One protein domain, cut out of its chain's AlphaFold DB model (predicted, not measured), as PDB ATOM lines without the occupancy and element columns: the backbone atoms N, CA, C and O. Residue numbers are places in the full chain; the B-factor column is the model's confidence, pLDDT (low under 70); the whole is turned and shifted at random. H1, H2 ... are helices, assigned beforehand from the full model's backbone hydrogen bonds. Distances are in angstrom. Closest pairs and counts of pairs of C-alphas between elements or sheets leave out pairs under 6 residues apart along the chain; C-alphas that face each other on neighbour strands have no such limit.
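Overview. This is residues 2 to 46 and 75 to 129 of the 851 residues of an uncharacterized protein of Synchytrium microbalum (UniProt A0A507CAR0). Two long single helices, H2 and the shorter H1, cross as a narrow X with a gap between them, and they run in roughly opposite directions. The printed part has 100 residues with two named helices, H1 then H2, and no named strand; the class is all helix. It is an extended rod, with a radius of gyration of the C-alphas of 23.7 A and spans of 80 by 26 by 24 A.

Along the chain. H2, residues 75 to 127, measures 78.1 A from C-alpha 75 at (3.284, 31.823, 185.442) to C-alpha 127 at (46.154, 90.655, 157.079). H1, residues 2 to 46, measures 65.6 A and begins with C-alpha 2 at (30.036, 105.483, 167.838).

Arrangement. H2 and H1 are apart, with no C-alpha of the one within 8 A of the other. Residues 75 to 106, 108 to 129, 2 to 26 and 28 to 46 stand free. In H1 and H2 every O i to N i+4 pair is within hydrogen-bond range.

Size, cuts and confidence. The C-alphas farthest apart, of Leu 75 and Phe 129, are 81.3 A apart. Residues 47 to 74 are not printed, and C-alphas 46 and 75 are 26.3 A apart across this cut. The mean pLDDT of the printed part is 82.7; residues 2 to 4, 6 and 128 to 129 are under 70.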
ATOM      1  N   ALA A   2      30.386 106.526 166.851       55.88
ATOM      2  CA  ALA A   2      30.036 105.483 167.838       55.88
ATOM      3  C   ALA A   2      28.628 104.860 167.660       55.88
ATOM      4  O   ALA A   2      28.547 103.654 167.473       55.88
ATOM      5  N   SER A   3      27.558 105.668 167.580       53.66
ATOM      6  CA  SER A   3      26.182 105.170 167.324       53.66
ATOM      7  C   SER A   3      26.062 104.332 166.045       53.66
ATOM      8  O   SER A   3      25.395 103.312 166.041       53.66
ATOM      9  N   VAL A   4      26.766 104.719 164.976       63.94
ATOM     10  CA  VAL A   4      26.722 104.042 163.664       63.94
ATOM     11  C   VAL A   4      27.507 102.726 163.684       63.94
ATOM     12  O   VAL A   4      27.145 101.783 162.990       63.94
ATOM     13  N   VAL A   5      28.571 102.641 164.491       72.31
ATOM     14  CA  VAL A   5      29.268 101.369 164.750       72.31
ATOM     15  C   VAL A   5      28.352 100.441 165.544       72.31
ATOM     16  O   VAL A   5      28.190  99.289 165.162       72.31
ATOM     17  N   GLN A   6      27.691 100.959 166.580       68.56
ATOM     18  CA  GLN A   6      26.800 100.176 167.430       68.56
ATOM     19  C   GLN A   6      25.548  99.684 166.679       68.56
ATOM     20  O   GLN A   6      25.213  98.511 166.766       68.56
ATOM     21  N   GLU A   7      24.921 100.520 165.846       74.81
ATOM     22  CA  GLU A   7      23.814 100.119 164.960       74.81
ATOM     23  C   GLU A   7      24.238  99.048 163.933       74.81
ATOM     24  O   GLU A   7      23.454  98.152 163.611       74.81
ATOM     25  N   ALA A   8      25.483  99.094 163.444       71.69
ATOM     26  CA  ALA A   8      26.032  98.062 162.563       71.69
ATOM     27  C   ALA A   8      26.341  96.749 163.312       71.69
ATOM     28  O   ALA A   8      26.104  95.668 162.768       71.69
ATOM     29  N   GLU A   9      26.829  96.825 164.552       79.00
ATOM     30  CA  GLU A   9      27.052  95.668 165.429       79.00
ATOM     31  C   GLU A   9      25.724  94.997 165.821       79.00
ATOM     32  O   GLU A   9      25.594  93.783 165.665       79.00
ATOM     33  N   ASP A  10      24.707  95.772 166.216       80.62
ATOM     34  CA  ASP A  10      23.355  95.287 166.525       80.62
ATOM     35  C   ASP A  10      22.678  94.661 165.290       80.62
ATOM     36  O   ASP A  10      22.061  93.592 165.371       80.62
ATOM     37  N   GLY A  11      22.829  95.283 164.113       84.81
ATOM     38  CA  GLY A  11      22.347  94.735 162.843       84.81
ATOM     39  C   GLY A  11      23.008  93.399 162.483       84.81
ATOM     40  O   GLY A  11      22.321  92.450 162.095       84.81
ATOM     41  N   TYR A  12      24.326  93.290 162.669       74.88
ATOM     42  CA  TYR A  12      25.079  92.065 162.392       74.88
ATOM     43  C   TYR A  12      24.781  90.950 163.407       74.88
ATOM     44  O   TYR A  12      24.620  89.792 163.019       74.88
ATOM     45  N   ALA A  13      24.631  91.287 164.693       76.94
ATOM     46  CA  ALA A  13      24.196  90.351 165.730       76.94
ATOM     47  C   ALA A  13      22.811  89.765 165.411       76.94
ATOM     48  O   ALA A  13      22.602  88.556 165.524       76.94
ATOM     49  N   LYS A  14      21.888  90.600 164.921       84.31
ATOM     50  CA  LYS A  14      20.547  90.179 164.498       84.31
ATOM     51  C   LYS A  14      20.557  89.274 163.260       84.31
ATOM     52  O   LYS A  14      19.757  88.342 163.195       84.31
ATOM     53  N   GLU A  15      21.444  89.486 162.282       82.25
ATOM     54  CA  GLU A  15      21.595  88.516 161.181       82.25
ATOM     55  C   GLU A  15      22.217  87.195 161.667       82.25
ATOM     56  O   GLU A  15      21.790  86.124 161.232       82.25
ATOM     57  N   LEU A  16      23.173  87.238 162.599       79.44
ATOM     58  CA  LEU A  16      23.772  86.030 163.170       79.44
ATOM     59  C   LEU A  16      22.723  85.158 163.887       79.44
ATOM     60  O   LEU A  16      22.684  83.948 163.664       79.44
ATOM     61  N   ASP A  17      21.832  85.774 164.666       85.31
ATOM     62  CA  ASP A  17      20.715  85.115 165.360       85.31
ATOM     63  C   ASP A  17      19.686  84.506 164.382       85.31
ATOM     64  O   ASP A  17      19.315  83.331 164.488       85.31
ATOM     65  N   ASN A  18      19.321  85.244 163.324       84.50
ATOM     66  CA  ASN A  18      18.486  84.731 162.226       84.50
ATOM     67  C   ASN A  18      19.113  83.514 161.513       84.50
ATOM     68  O   ASN A  18      18.400  82.670 160.967       84.50
ATOM     69  N   ARG A  19      20.448  83.409 161.481       79.44
ATOM     70  CA  ARG A  19      21.163  82.289 160.844       79.44
ATOM     71  C   ARG A  19      21.359  81.105 161.787       79.44
ATOM     72  O   ARG A  19      21.327  79.971 161.316       79.44
ATOM     73  N   LEU A  20      21.493  81.340 163.092       83.31
ATOM     74  CA  LEU A  20      21.464  80.288 164.112       83.31
ATOM     75  C   LEU A  20      20.091  79.606 164.153       83.31
ATOM     76  O   LEU A  20      20.011  78.395 163.961       83.31
ATOM     77  N   THR A  21      19.012  80.379 164.273       85.62
ATOM     78  CA  THR A  21      17.632  79.854 164.298       85.62
ATOM     79  C   THR A  21      17.236  79.119 163.006       85.62
ATOM     80  O   THR A  21      16.465  78.155 163.048       85.62
ATOM     81  N   LEU A  22      17.799  79.499 161.850       84.69
ATOM     82  CA  LEU A  22      17.663  78.732 160.605       84.69
ATOM     83  C   LEU A  22      18.356  77.358 160.694       84.69
ATOM     84  O   LEU A  22      17.745  76.345 160.354       84.69
ATOM     85  N   LEU A  23      19.602  77.312 161.177       79.50
ATOM     86  CA  LEU A  23      20.379  76.072 161.316       79.50
ATOM     87  C   LEU A  23      19.783  75.117 162.361       79.50
ATOM     88  O   LEU A  23      19.771  73.904 162.148       79.50
ATOM     89  N   GLU A  24      19.233  75.639 163.460       85.75
ATOM     90  CA  GLU A  24      18.478  74.846 164.440       85.75
ATOM     91  C   GLU A  24      17.254  74.176 163.800       85.75
ATOM     92  O   GLU A  24      16.991  72.993 164.028       85.75
ATOM     93  N   ARG A  25      16.537  74.900 162.931       85.62
ATOM     94  CA  ARG A  25      15.378  74.376 162.201       85.62
ATOM     95  C   ARG A  25      15.759  73.315 161.164       85.62
ATOM     96  O   ARG A  25      15.051  72.314 161.044       85.62
ATOM     97  N   GLU A  26      16.863  73.499 160.440       83.25
ATOM     98  CA  GLU A  26      17.399  72.477 159.527       83.25
ATOM     99  C   GLU A  26      17.833  71.215 160.293       83.25
ATOM    100  O   GLU A  26      17.491  70.100 159.894       83.25
ATOM    101  N   SER A  27      18.505  71.381 161.437       81.62
ATOM    102  CA  SER A  27      18.892  70.285 162.335       81.62
ATOM    103  C   SER A  27      17.675  69.500 162.848       81.62
ATOM    104  O   SER A  27      17.662  68.268 162.809       81.62
ATOM    105  N   TYR A  28      16.604  70.197 163.245       85.19
ATOM    106  CA  TYR A  28      15.361  69.579 163.709       85.19
ATOM    107  C   TYR A  28      14.665  68.740 162.623       85.19
ATOM    108  O   TYR A  28      14.252  67.609 162.885       85.19
ATOM    109  N   GLU A  29      14.566  69.241 161.387       82.62
ATOM    110  CA  GLU A  29      13.983  68.473 160.274       82.62
ATOM    111  C   GLU A  29      14.874  67.287 159.849       82.62
ATOM    112  O   GLU A  29      14.354  66.220 159.503       82.62
ATOM    113  N   LEU A  30      16.204  67.397 159.964       79.25
ATOM    114  CA  LEU A  30      17.124  66.263 159.789       79.25
ATOM    115  C   LEU A  30      16.954  65.196 160.885       79.25
ATOM    116  O   LEU A  30      16.925  64.002 160.576       79.25
ATOM    117  N   GLN A  31      16.768  65.586 162.152       79.75
ATOM    118  CA  GLN A  31      16.442  64.626 163.212       79.75
ATOM    119  C   GLN A  31      15.103  63.933 162.919       79.75
ATOM    120  O   GLN A  31      15.039  62.704 162.884       79.75
ATOM    121  N   LYS A  32      14.051  64.710 162.653       86.19
ATOM    122  CA  LYS A  32      12.682  64.238 162.392       86.19
ATOM    123  C   LYS A  32      12.596  63.283 161.196       86.19
ATOM    124  O   LYS A  32      11.910  62.265 161.276       86.19
ATOM    125  N   THR A  33      13.329  63.551 160.115       79.19
ATOM    126  CA  THR A  33      13.428  62.631 158.966       79.19
ATOM    127  C   THR A  33      14.213  61.358 159.298       79.19
ATOM    128  O   THR A  33      13.797  60.274 158.887       79.19
ATOM    129  N   SER A  34      15.280  61.438 160.104       77.50
ATOM    130  CA  SER A  34      16.007  60.242 160.564       77.50
ATOM    131  C   SER A  34      15.164  59.345 161.484       77.50
ATOM    132  O   SER A  34      15.219  58.119 161.372       77.50
ATOM    133  N   GLU A  35      14.328  59.934 162.345       83.31
ATOM    134  CA  GLU A  35      13.419  59.199 163.233       83.31
ATOM    135  C   GLU A  35      12.259  58.559 162.452       83.31
ATOM    136  O   GLU A  35      11.881  57.424 162.749       83.31
ATOM    137  N   ALA A  36      11.758  59.216 161.399       81.50
ATOM    138  CA  ALA A  36      10.789  58.623 160.476       81.50
ATOM    139  C   ALA A  36      11.370  57.416 159.712       81.50
ATOM    140  O   ALA A  36      10.741  56.360 159.672       81.50
ATOM    141  N   TYR A  37      12.589  57.534 159.174       78.75
ATOM    142  CA  TYR A  37      13.259  56.446 158.449       78.75
ATOM    143  C   TYR A  37      13.585  55.249 159.360       78.75
ATOM    144  O   TYR A  37      13.415  54.093 158.973       78.75
ATOM    145  N   LEU A  38      14.000  55.508 160.608       76.06
ATOM    146  CA  LEU A  38      14.163  54.462 161.621       76.06
ATOM    147  C   LEU A  38      12.835  53.764 161.930       76.06
ATOM    148  O   LEU A  38      12.804  52.537 162.004       76.06
ATOM    149  N   LYS A  39      11.737  54.516 162.073       84.00
ATOM    150  CA  LYS A  39      10.407  53.942 162.300       84.00
ATOM    151  C   LYS A  39       9.992  53.013 161.150       84.00
ATOM    152  O   LYS A  39       9.627  51.873 161.415       84.00
ATOM    153  N   GLU A  40      10.110  53.462 159.900       84.12
ATOM    154  CA  GLU A  40       9.783  52.667 158.706       84.12
ATOM    155  C   GLU A  40      10.632  51.383 158.616       84.12
ATOM    156  O   GLU A  40      10.115  50.304 158.313       84.12
ATOM    157  N   TYR A  41      11.920  51.464 158.967       83.00
ATOM    158  CA  TYR A  41      12.808  50.303 159.061       83.00
ATOM    159  C   TYR A  41      12.356  49.300 160.139       83.00
ATOM    160  O   TYR A  41      12.323  48.095 159.880       83.00
ATOM    161  N   TYR A  42      11.970  49.767 161.332       74.56
ATOM    162  CA  TYR A  42      11.476  48.893 162.402       74.56
ATOM    163  C   TYR A  42      10.098  48.291 162.094       74.56
ATOM    164  O   TYR A  42       9.898  47.106 162.354       74.56
ATOM    165  N   GLU A  43       9.171  49.044 161.494       82.25
ATOM    166  CA  GLU A  43       7.869  48.523 161.045       82.25
ATOM    167  C   GLU A  43       8.047  47.467 159.938       82.25
ATOM    168  O   GLU A  43       7.414  46.407 159.982       82.25
ATOM    169  N   SER A  44       8.992  47.682 159.015       77.69
ATOM    170  CA  SER A  44       9.383  46.697 157.997       77.69
ATOM    171  C   SER A  44       9.981  45.431 158.620       77.69
ATOM    172  O   SER A  44       9.540  44.323 158.312       77.69
ATOM    173  N   ALA A  45      10.943  45.568 159.539       72.88
ATOM    174  CA  ALA A  45      11.595  44.437 160.204       72.88
ATOM    175  C   ALA A  45      10.641  43.646 161.120       72.88
ATOM    176  O   ALA A  45      10.730  42.419 161.200       72.88
ATOM    177  N   PHE A  46       9.700  44.325 161.785       77.38
ATOM    178  CA  PHE A  46       8.639  43.696 162.570       77.38
ATOM    179  C   PHE A  46       7.685  42.902 161.672       77.38
ATOM    180  O   PHE A  46       7.448  41.721 161.921       77.38
ATOM    181  N   LEU A  75       3.336  30.376 185.197       77.44
ATOM    182  CA  LEU A  75       3.284  31.823 185.442       77.44
ATOM    183  C   LEU A  75       4.641  32.392 185.900       77.44
ATOM    184  O   LEU A  75       4.980  33.524 185.540       77.44
ATOM    185  N   ASN A  76       5.446  31.614 186.628       83.31
ATOM    186  CA  ASN A  76       6.815  31.978 187.003       83.31
ATOM    187  C   ASN A  76       7.759  32.009 185.785       83.31
ATOM    188  O   ASN A  76       8.536  32.955 185.648       83.31
ATOM    189  N   GLU A  77       7.674  31.050 184.853       83.31
ATOM    190  CA  GLU A  77       8.434  31.133 183.593       83.31
ATOM    191  C   GLU A  77       7.986  32.313 182.720       83.31
ATOM    192  O   GLU A  77       8.830  33.059 182.222       83.31
ATOM    193  N   LEU A  78       6.677  32.551 182.576       81.44
ATOM    194  CA  LEU A  78       6.167  33.686 181.798       81.44
ATOM    195  C   LEU A  78       6.591  35.041 182.381       81.44
ATOM    196  O   LEU A  78       6.972  35.937 181.627       81.44
ATOM    197  N   THR A  79       6.570  35.208 183.707       86.62
ATOM    198  CA  THR A  79       7.041  36.450 184.347       86.62
ATOM    199  C   THR A  79       8.559  36.611 184.265       86.62
ATOM    200  O   THR A  79       9.029  37.729 184.042       86.62
ATOM    201  N   LYS A  80       9.333  35.521 184.339       91.12
ATOM    202  CA  LYS A  80      10.779  35.537 184.071       91.12
ATOM    203  C   LYS A  80      11.083  35.970 182.631       91.12
ATOM    204  O   LYS A  80      11.864  36.896 182.434       91.12
ATOM    205  N   LEU A  81      10.426  35.373 181.634       89.62
ATOM    206  CA  LEU A  81      10.587  35.740 180.221       89.62
ATOM    207  C   LEU A  81      10.142  37.185 179.947       89.62
ATOM    208  O   LEU A  81      10.789  37.893 179.176       89.62
ATOM    209  N   ALA A  82       9.075  37.664 180.592       87.44
ATOM    210  CA  ALA A  82       8.666  39.066 180.501       87.44
ATOM    211  C   ALA A  82       9.731  40.017 181.079       87.44
ATOM    212  O   ALA A  82      10.007  41.063 180.486       87.44
ATOM    213  N   LEU A  83      10.372  39.644 182.193       92.19
ATOM    214  CA  LEU A  83      11.447  40.421 182.810       92.19
ATOM    215  C   LEU A  83      12.730  40.425 181.961       92.19
ATOM    216  O   LEU A  83      13.361  41.471 181.829       92.19
ATOM    217  N   GLU A  84      13.092  39.300 181.340       92.81
ATOM    218  CA  GLU A  84      14.236  39.199 180.418       92.81
ATOM    219  C   GLU A  84      14.021  40.030 179.138       92.81
ATOM    220  O   GLU A  84      14.920  40.752 178.704       92.81
ATOM    221  N   ASN A  85      12.807  40.038 178.577       86.75
ATOM    222  CA  ASN A  85      12.468  40.937 177.466       86.75
ATOM    223  C   ASN A  85      12.495  42.419 177.891       86.75
ATOM    224  O   ASN A  85      12.949  43.276 177.129       86.75
ATOM    225  N   LEU A  86      12.057  42.738 179.116       91.00
ATOM    226  CA  LEU A  86      12.084  44.104 179.646       91.00
ATOM    227  C   LEU A  86      13.515  44.602 179.909       91.00
ATOM    228  O   LEU A  86      13.801  45.773 179.654       91.00
ATOM    229  N   THR A  87      14.434  43.761 180.392       91.06
ATOM    230  CA  THR A  87      15.843  44.165 180.550       91.06
ATOM    231  C   THR A  87      16.518  44.362 179.194       91.06
ATOM    232  O   THR A  87      17.201  45.372 179.017       91.06
ATOM    233  N   LEU A  88      16.248  43.496 178.210       91.94
ATOM    234  CA  LEU A  88      16.760  43.636 176.843       91.94
ATOM    235  C   LEU A  88      16.295  44.956 176.200       91.94
ATOM    236  O   LEU A  88      17.134  45.746 175.761       91.94
ATOM    237  N   ALA A  89      14.996  45.271 176.259       86.62
ATOM    238  CA  ALA A  89      14.450  46.536 175.755       86.62
ATOM    239  C   ALA A  89      15.083  47.776 176.426       86.62
ATOM    240  O   ALA A  89      15.348  48.785 175.768       86.62
ATOM    241  N   ASN A  90      15.385  47.702 177.728       88.25
ATOM    242  CA  ASN A  90      16.086  48.778 178.436       88.25
ATOM    243  C   ASN A  90      17.567  48.896 178.032       88.25
ATOM    244  O   ASN A  90      18.081  50.013 177.949       88.25
ATOM    245  N   THR A  91      18.258  47.789 177.728       92.81
ATOM    246  CA  THR A  91      19.635  47.850 177.202       92.81
ATOM    247  C   THR A  91      19.700  48.413 175.781       92.81
ATOM    248  O   THR A  91      20.558  49.255 175.518       92.81
ATOM    249  N   GLU A  92      18.759  48.057 174.899       91.75
ATOM    250  CA  GLU A  92      18.655  48.653 173.559       91.75
ATOM    251  C   GLU A  92      18.361  50.160 173.634       91.75
ATOM    252  O   GLU A  92      19.002  50.949 172.934       91.75
ATOM    253  N   LYS A  93      17.470  50.591 174.541       90.88
ATOM    254  CA  LYS A  93      17.217  52.019 174.793       90.88
ATOM    255  C   LYS A  93      18.476  52.750 175.272       90.88
ATOM    256  O   LYS A  93      18.788  53.828 174.766       90.88
ATOM    257  N   LEU A  94      19.227  52.161 176.205       94.19
ATOM    258  CA  LEU A  94      20.476  52.736 176.712       94.19
ATOM    259  C   LEU A  94      21.564  52.816 175.625       94.19
ATOM    260  O   LEU A  94      22.362  53.754 175.616       94.19
ATOM    261  N   GLU A  95      21.613  51.863 174.691       90.94
ATOM    262  CA  GLU A  95      22.464  51.979 173.503       90.94
ATOM    263  C   GLU A  95      21.999  53.076 172.544       90.94
ATOM    264  O   GLU A  95      22.838  53.820 172.035       90.94
ATOM    265  N   LEU A  96      20.693  53.229 172.319       88.06
ATOM    266  CA  LEU A  96      20.153  54.300 171.483       88.06
ATOM    267  C   LEU A  96      20.495  55.687 172.052       88.06
ATOM    268  O   LEU A  96      20.934  56.560 171.305       88.06
ATOM    269  N   GLU A  97      20.370  55.877 173.367       90.81
ATOM    270  CA  GLU A  97      20.755  57.118 174.051       90.81
ATOM    271  C   GLU A  97      22.270  57.391 173.929       90.81
ATOM    272  O   GLU A  97      22.665  58.506 173.581       90.81
ATOM    273  N   LYS A  98      23.131  56.368 174.073       94.12
ATOM    274  CA  LYS A  98      24.584  56.490 173.813       94.12
ATOM    275  C   LYS A  98      24.898  56.863 172.359       94.12
ATOM    276  O   LYS A  98      25.766  57.701 172.119       94.12
ATOM    277  N   ARG A  99      24.195  56.270 171.386       88.06
ATOM    278  CA  ARG A  99      24.360  56.571 169.950       88.06
ATOM    279  C   ARG A  99      23.910  58.001 169.625       88.06
ATOM    280  O   ARG A  99      24.619  58.693 168.898       88.06
ATOM    281  N   LYS A 100      22.803  58.477 170.214       89.12
ATOM    282  CA  LYS A 100      22.354  59.879 170.104       89.12
ATOM    283  C   LYS A 100      23.366  60.859 170.715       89.12
ATOM    284  O   LYS A 100      23.722  61.833 170.060       89.12
ATOM    285  N   ALA A 101      23.898  60.572 171.905       89.81
ATOM    286  CA  ALA A 101      24.927  61.405 172.539       89.81
ATOM    287  C   ALA A 101      26.226  61.481 171.708       89.81
ATOM    288  O   ALA A 101      26.795  62.559 171.543       89.81
ATOM    289  N   TYR A 102      26.671  60.359 171.129       90.38
ATOM    290  CA  TYR A 102      27.824  60.340 170.223       90.38
ATOM    291  C   TYR A 102      27.578  61.160 168.944       90.38
ATOM    292  O   TYR A 102      28.465  61.892 168.504       90.38
ATOM    293  N   ALA A 103      26.370  61.089 168.371       82.94
ATOM    294  CA  ALA A 103      25.996  61.880 167.201       82.94
ATOM    295  C   ALA A 103      25.977  63.396 167.485       82.94
ATOM    296  O   ALA A 103      26.481  64.157 166.660       82.94
ATOM    297  N   SER A 104      25.476  63.823 168.656       87.81
ATOM    298  CA  SER A 104      25.532  65.230 169.098       87.81
ATOM    299  C   SER A 104      26.973  65.731 169.168       87.81
ATOM    300  O   SER A 104      27.334  66.685 168.481       87.81
ATOM    301  N   LYS A 105      27.841  65.000 169.879       93.38
ATOM    302  CA  LYS A 105      29.260  65.349 170.026       93.38
ATOM    303  C   LYS A 105      29.988  65.452 168.678       93.38
ATOM    304  O   LYS A 105      30.801  66.351 168.482       93.38
ATOM    305  N   LEU A 106      29.675  64.570 167.725       91.06
ATOM    306  CA  LEU A 106      30.244  64.622 166.373       91.06
ATOM    307  C   LEU A 106      29.719  65.818 165.549       91.06
ATOM    308  O   LEU A 106      30.429  66.319 164.675       91.06
ATOM    309  N   ALA A 107      28.495  66.288 165.805       79.94
ATOM    310  CA  ALA A 107      27.963  67.511 165.203       79.94
ATOM    311  C   ALA A 107      28.611  68.769 165.811       79.94
ATOM    312  O   ALA A 107      29.020  69.659 165.068       79.94
ATOM    313  N   GLU A 108      28.790  68.801 167.134       89.25
ATOM    314  CA  GLU A 108      29.502  69.862 167.863       89.25
ATOM    315  C   GLU A 108      30.958  70.006 167.375       89.25
ATOM    316  O   GLU A 108      31.398  71.109 167.051       89.25
ATOM    317  N   GLU A 109      31.687  68.894 167.219       93.00
ATOM    318  CA  GLU A 109      33.058  68.880 166.679       93.00
ATOM    319  C   GLU A 109      33.135  69.420 165.238       93.00
ATOM    320  O   GLU A 109      34.055  70.170 164.895       93.00
ATOM    321  N   ARG A 110      32.146  69.102 164.391       84.75
ATOM    322  CA  ARG A 110      32.046  69.646 163.023       84.75
ATOM    323  C   ARG A 110      31.732  71.141 163.013       84.75
ATOM    324  O   ARG A 110      32.320  71.871 162.215       84.75
ATOM    325  N   LEU A 111      30.841  71.602 163.890       87.12
ATOM    326  CA  LEU A 111      30.501  73.018 164.021       87.12
ATOM    327  C   LEU A 111      31.719  73.830 164.483       87.12
ATOM    328  O   LEU A 111      32.056  74.831 163.853       87.12
ATOM    329  N   ALA A 112      32.440  73.350 165.501       88.88
ATOM    330  CA  ALA A 112      33.683  73.958 165.971       88.88
ATOM    331  C   ALA A 112      34.752  74.037 164.862       88.88
ATOM    332  O   ALA A 112      35.367  75.087 164.672       88.88
ATOM    333  N   SER A 113      34.923  72.971 164.069       89.62
ATOM    334  CA  SER A 113      35.838  72.977 162.917       89.62
ATOM    335  C   SER A 113      35.438  73.992 161.837       89.62
ATOM    336  O   SER A 113      36.315  74.591 161.215       89.62
ATOM    337  N   SER A 114      34.137  74.193 161.604       83.44
ATOM    338  CA  SER A 114      33.623  75.178 160.640       83.44
ATOM    339  C   SER A 114      33.862  76.617 161.117       83.44
ATOM    340  O   SER A 114      34.325  77.465 160.353       83.44
ATOM    341  N   ILE A 115      33.634  76.880 162.409       89.19
ATOM    342  CA  ILE A 115      33.915  78.175 163.046       89.19
ATOM    343  C   ILE A 115      35.413  78.506 162.967       89.19
ATOM    344  O   ILE A 115      35.767  79.633 162.616       89.19
ATOM    345  N   ALA A 116      36.295  77.534 163.218       89.31
ATOM    346  CA  ALA A 116      37.745  77.729 163.147       89.31
ATOM    347  C   ALA A 116      38.239  78.082 161.727       89.31
ATOM    348  O   ALA A 116      39.058  78.989 161.569       89.31
ATOM    349  N   ASP A 117      37.724  77.426 160.680       88.50
ATOM    350  CA  ASP A 117      38.080  77.769 159.293       88.50
ATOM    351  C   ASP A 117      37.513  79.138 158.871       88.50
ATOM    352  O   ASP A 117      38.199  79.919 158.211       88.50
ATOM    353  N   LEU A 118      36.304  79.502 159.319       82.62
ATOM    354  CA  LEU A 118      35.783  80.860 159.131       82.62
ATOM    355  C   LEU A 118      36.689  81.906 159.800       82.62
ATOM    356  O   LEU A 118      37.086  82.867 159.141       82.62
ATOM    357  N   GLN A 119      37.083  81.703 161.061       89.25
ATOM    358  CA  GLN A 119      38.011  82.591 161.773       89.25
ATOM    359  C   GLN A 119      39.362  82.719 161.047       89.25
ATOM    360  O   GLN A 119      39.861  83.832 160.874       89.25
ATOM    361  N   LEU A 120      39.917  81.617 160.530       89.81
ATOM    362  CA  LEU A 120      41.153  81.624 159.739       89.81
ATOM    363  C   LEU A 120      41.013  82.417 158.426       89.81
ATOM    364  O   LEU A 120      41.941  83.124 158.024       89.81
ATOM    365  N   ARG A 121      39.857  82.332 157.754       80.50
ATOM    366  CA  ARG A 121      39.549  83.130 156.552       80.50
ATOM    367  C   ARG A 121      39.401  84.621 156.878       80.50
ATOM    368  O   ARG A 121      39.867  85.446 156.093       80.50
ATOM    369  N   TYR A 122      38.804  84.971 158.020       77.06
ATOM    370  CA  TYR A 122      38.728  86.358 158.494       77.06
ATOM    371  C   TYR A 122      40.112  86.924 158.835       77.06
ATOM    372  O   TYR A 122      40.434  88.015 158.368       77.06
ATOM    373  N   ALA A 123      40.956  86.177 159.558       81.19
ATOM    374  CA  ALA A 123      42.321  86.593 159.890       81.19
ATOM    375  C   ALA A 123      43.148  86.901 158.628       81.19
ATOM    376  O   ALA A 123      43.641  88.016 158.469       81.19
ATOM    377  N   LYS A 124      43.181  85.972 157.660       83.62
ATOM    378  CA  LYS A 124      43.877  86.168 156.373       83.62
ATOM    379  C   LYS A 124      43.343  87.361 155.571       83.62
ATOM    380  O   LYS A 124      44.106  88.028 154.877       83.62
ATOM    381  N   ARG A 125      42.038  87.650 155.652       73.88
ATOM    382  CA  ARG A 125      41.445  88.830 155.002       73.88
ATOM    383  C   ARG A 125      41.848  90.130 155.707       73.88
ATOM    384  O   ARG A 125      42.138  91.102 155.016       73.88
ATOM    385  N   ALA A 126      41.918  90.145 157.037       71.25
ATOM    386  CA  ALA A 126      42.404  91.295 157.799       71.25
ATOM    387  C   ALA A 126      43.890  91.583 157.516       71.25
ATOM    388  O   ALA A 126      44.253  92.729 157.266       71.25
ATOM    389  N   GLU A 127      44.733  90.546 157.453       72.31
ATOM    390  CA  GLU A 127      46.154  90.655 157.079       72.31
ATOM    391  C   GLU A 127      46.360  91.211 155.659       72.31
ATOM    392  O   GLU A 127      47.313  91.949 155.415       72.31
ATOM    393  N   SER A 128      45.451  90.907 154.723       64.12
ATOM    394  CA  SER A 128      45.518  91.418 153.345       64.12
ATOM    395  C   SER A 128      45.146  92.902 153.185       64.12
ATOM    396  O   SER A 128      45.335  93.464 152.108       64.12
ATOM    397  N   PHE A 129      44.619  93.555 154.228       46.47
ATOM    398  CA  PHE A 129      44.018  94.887 154.127       46.47
ATOM    399  C   PHE A 129      45.017  96.016 154.446       46.47
ATOM    400  O   PHE A 129      44.987  96.626 155.516       46.47
TER     401      PHE A 129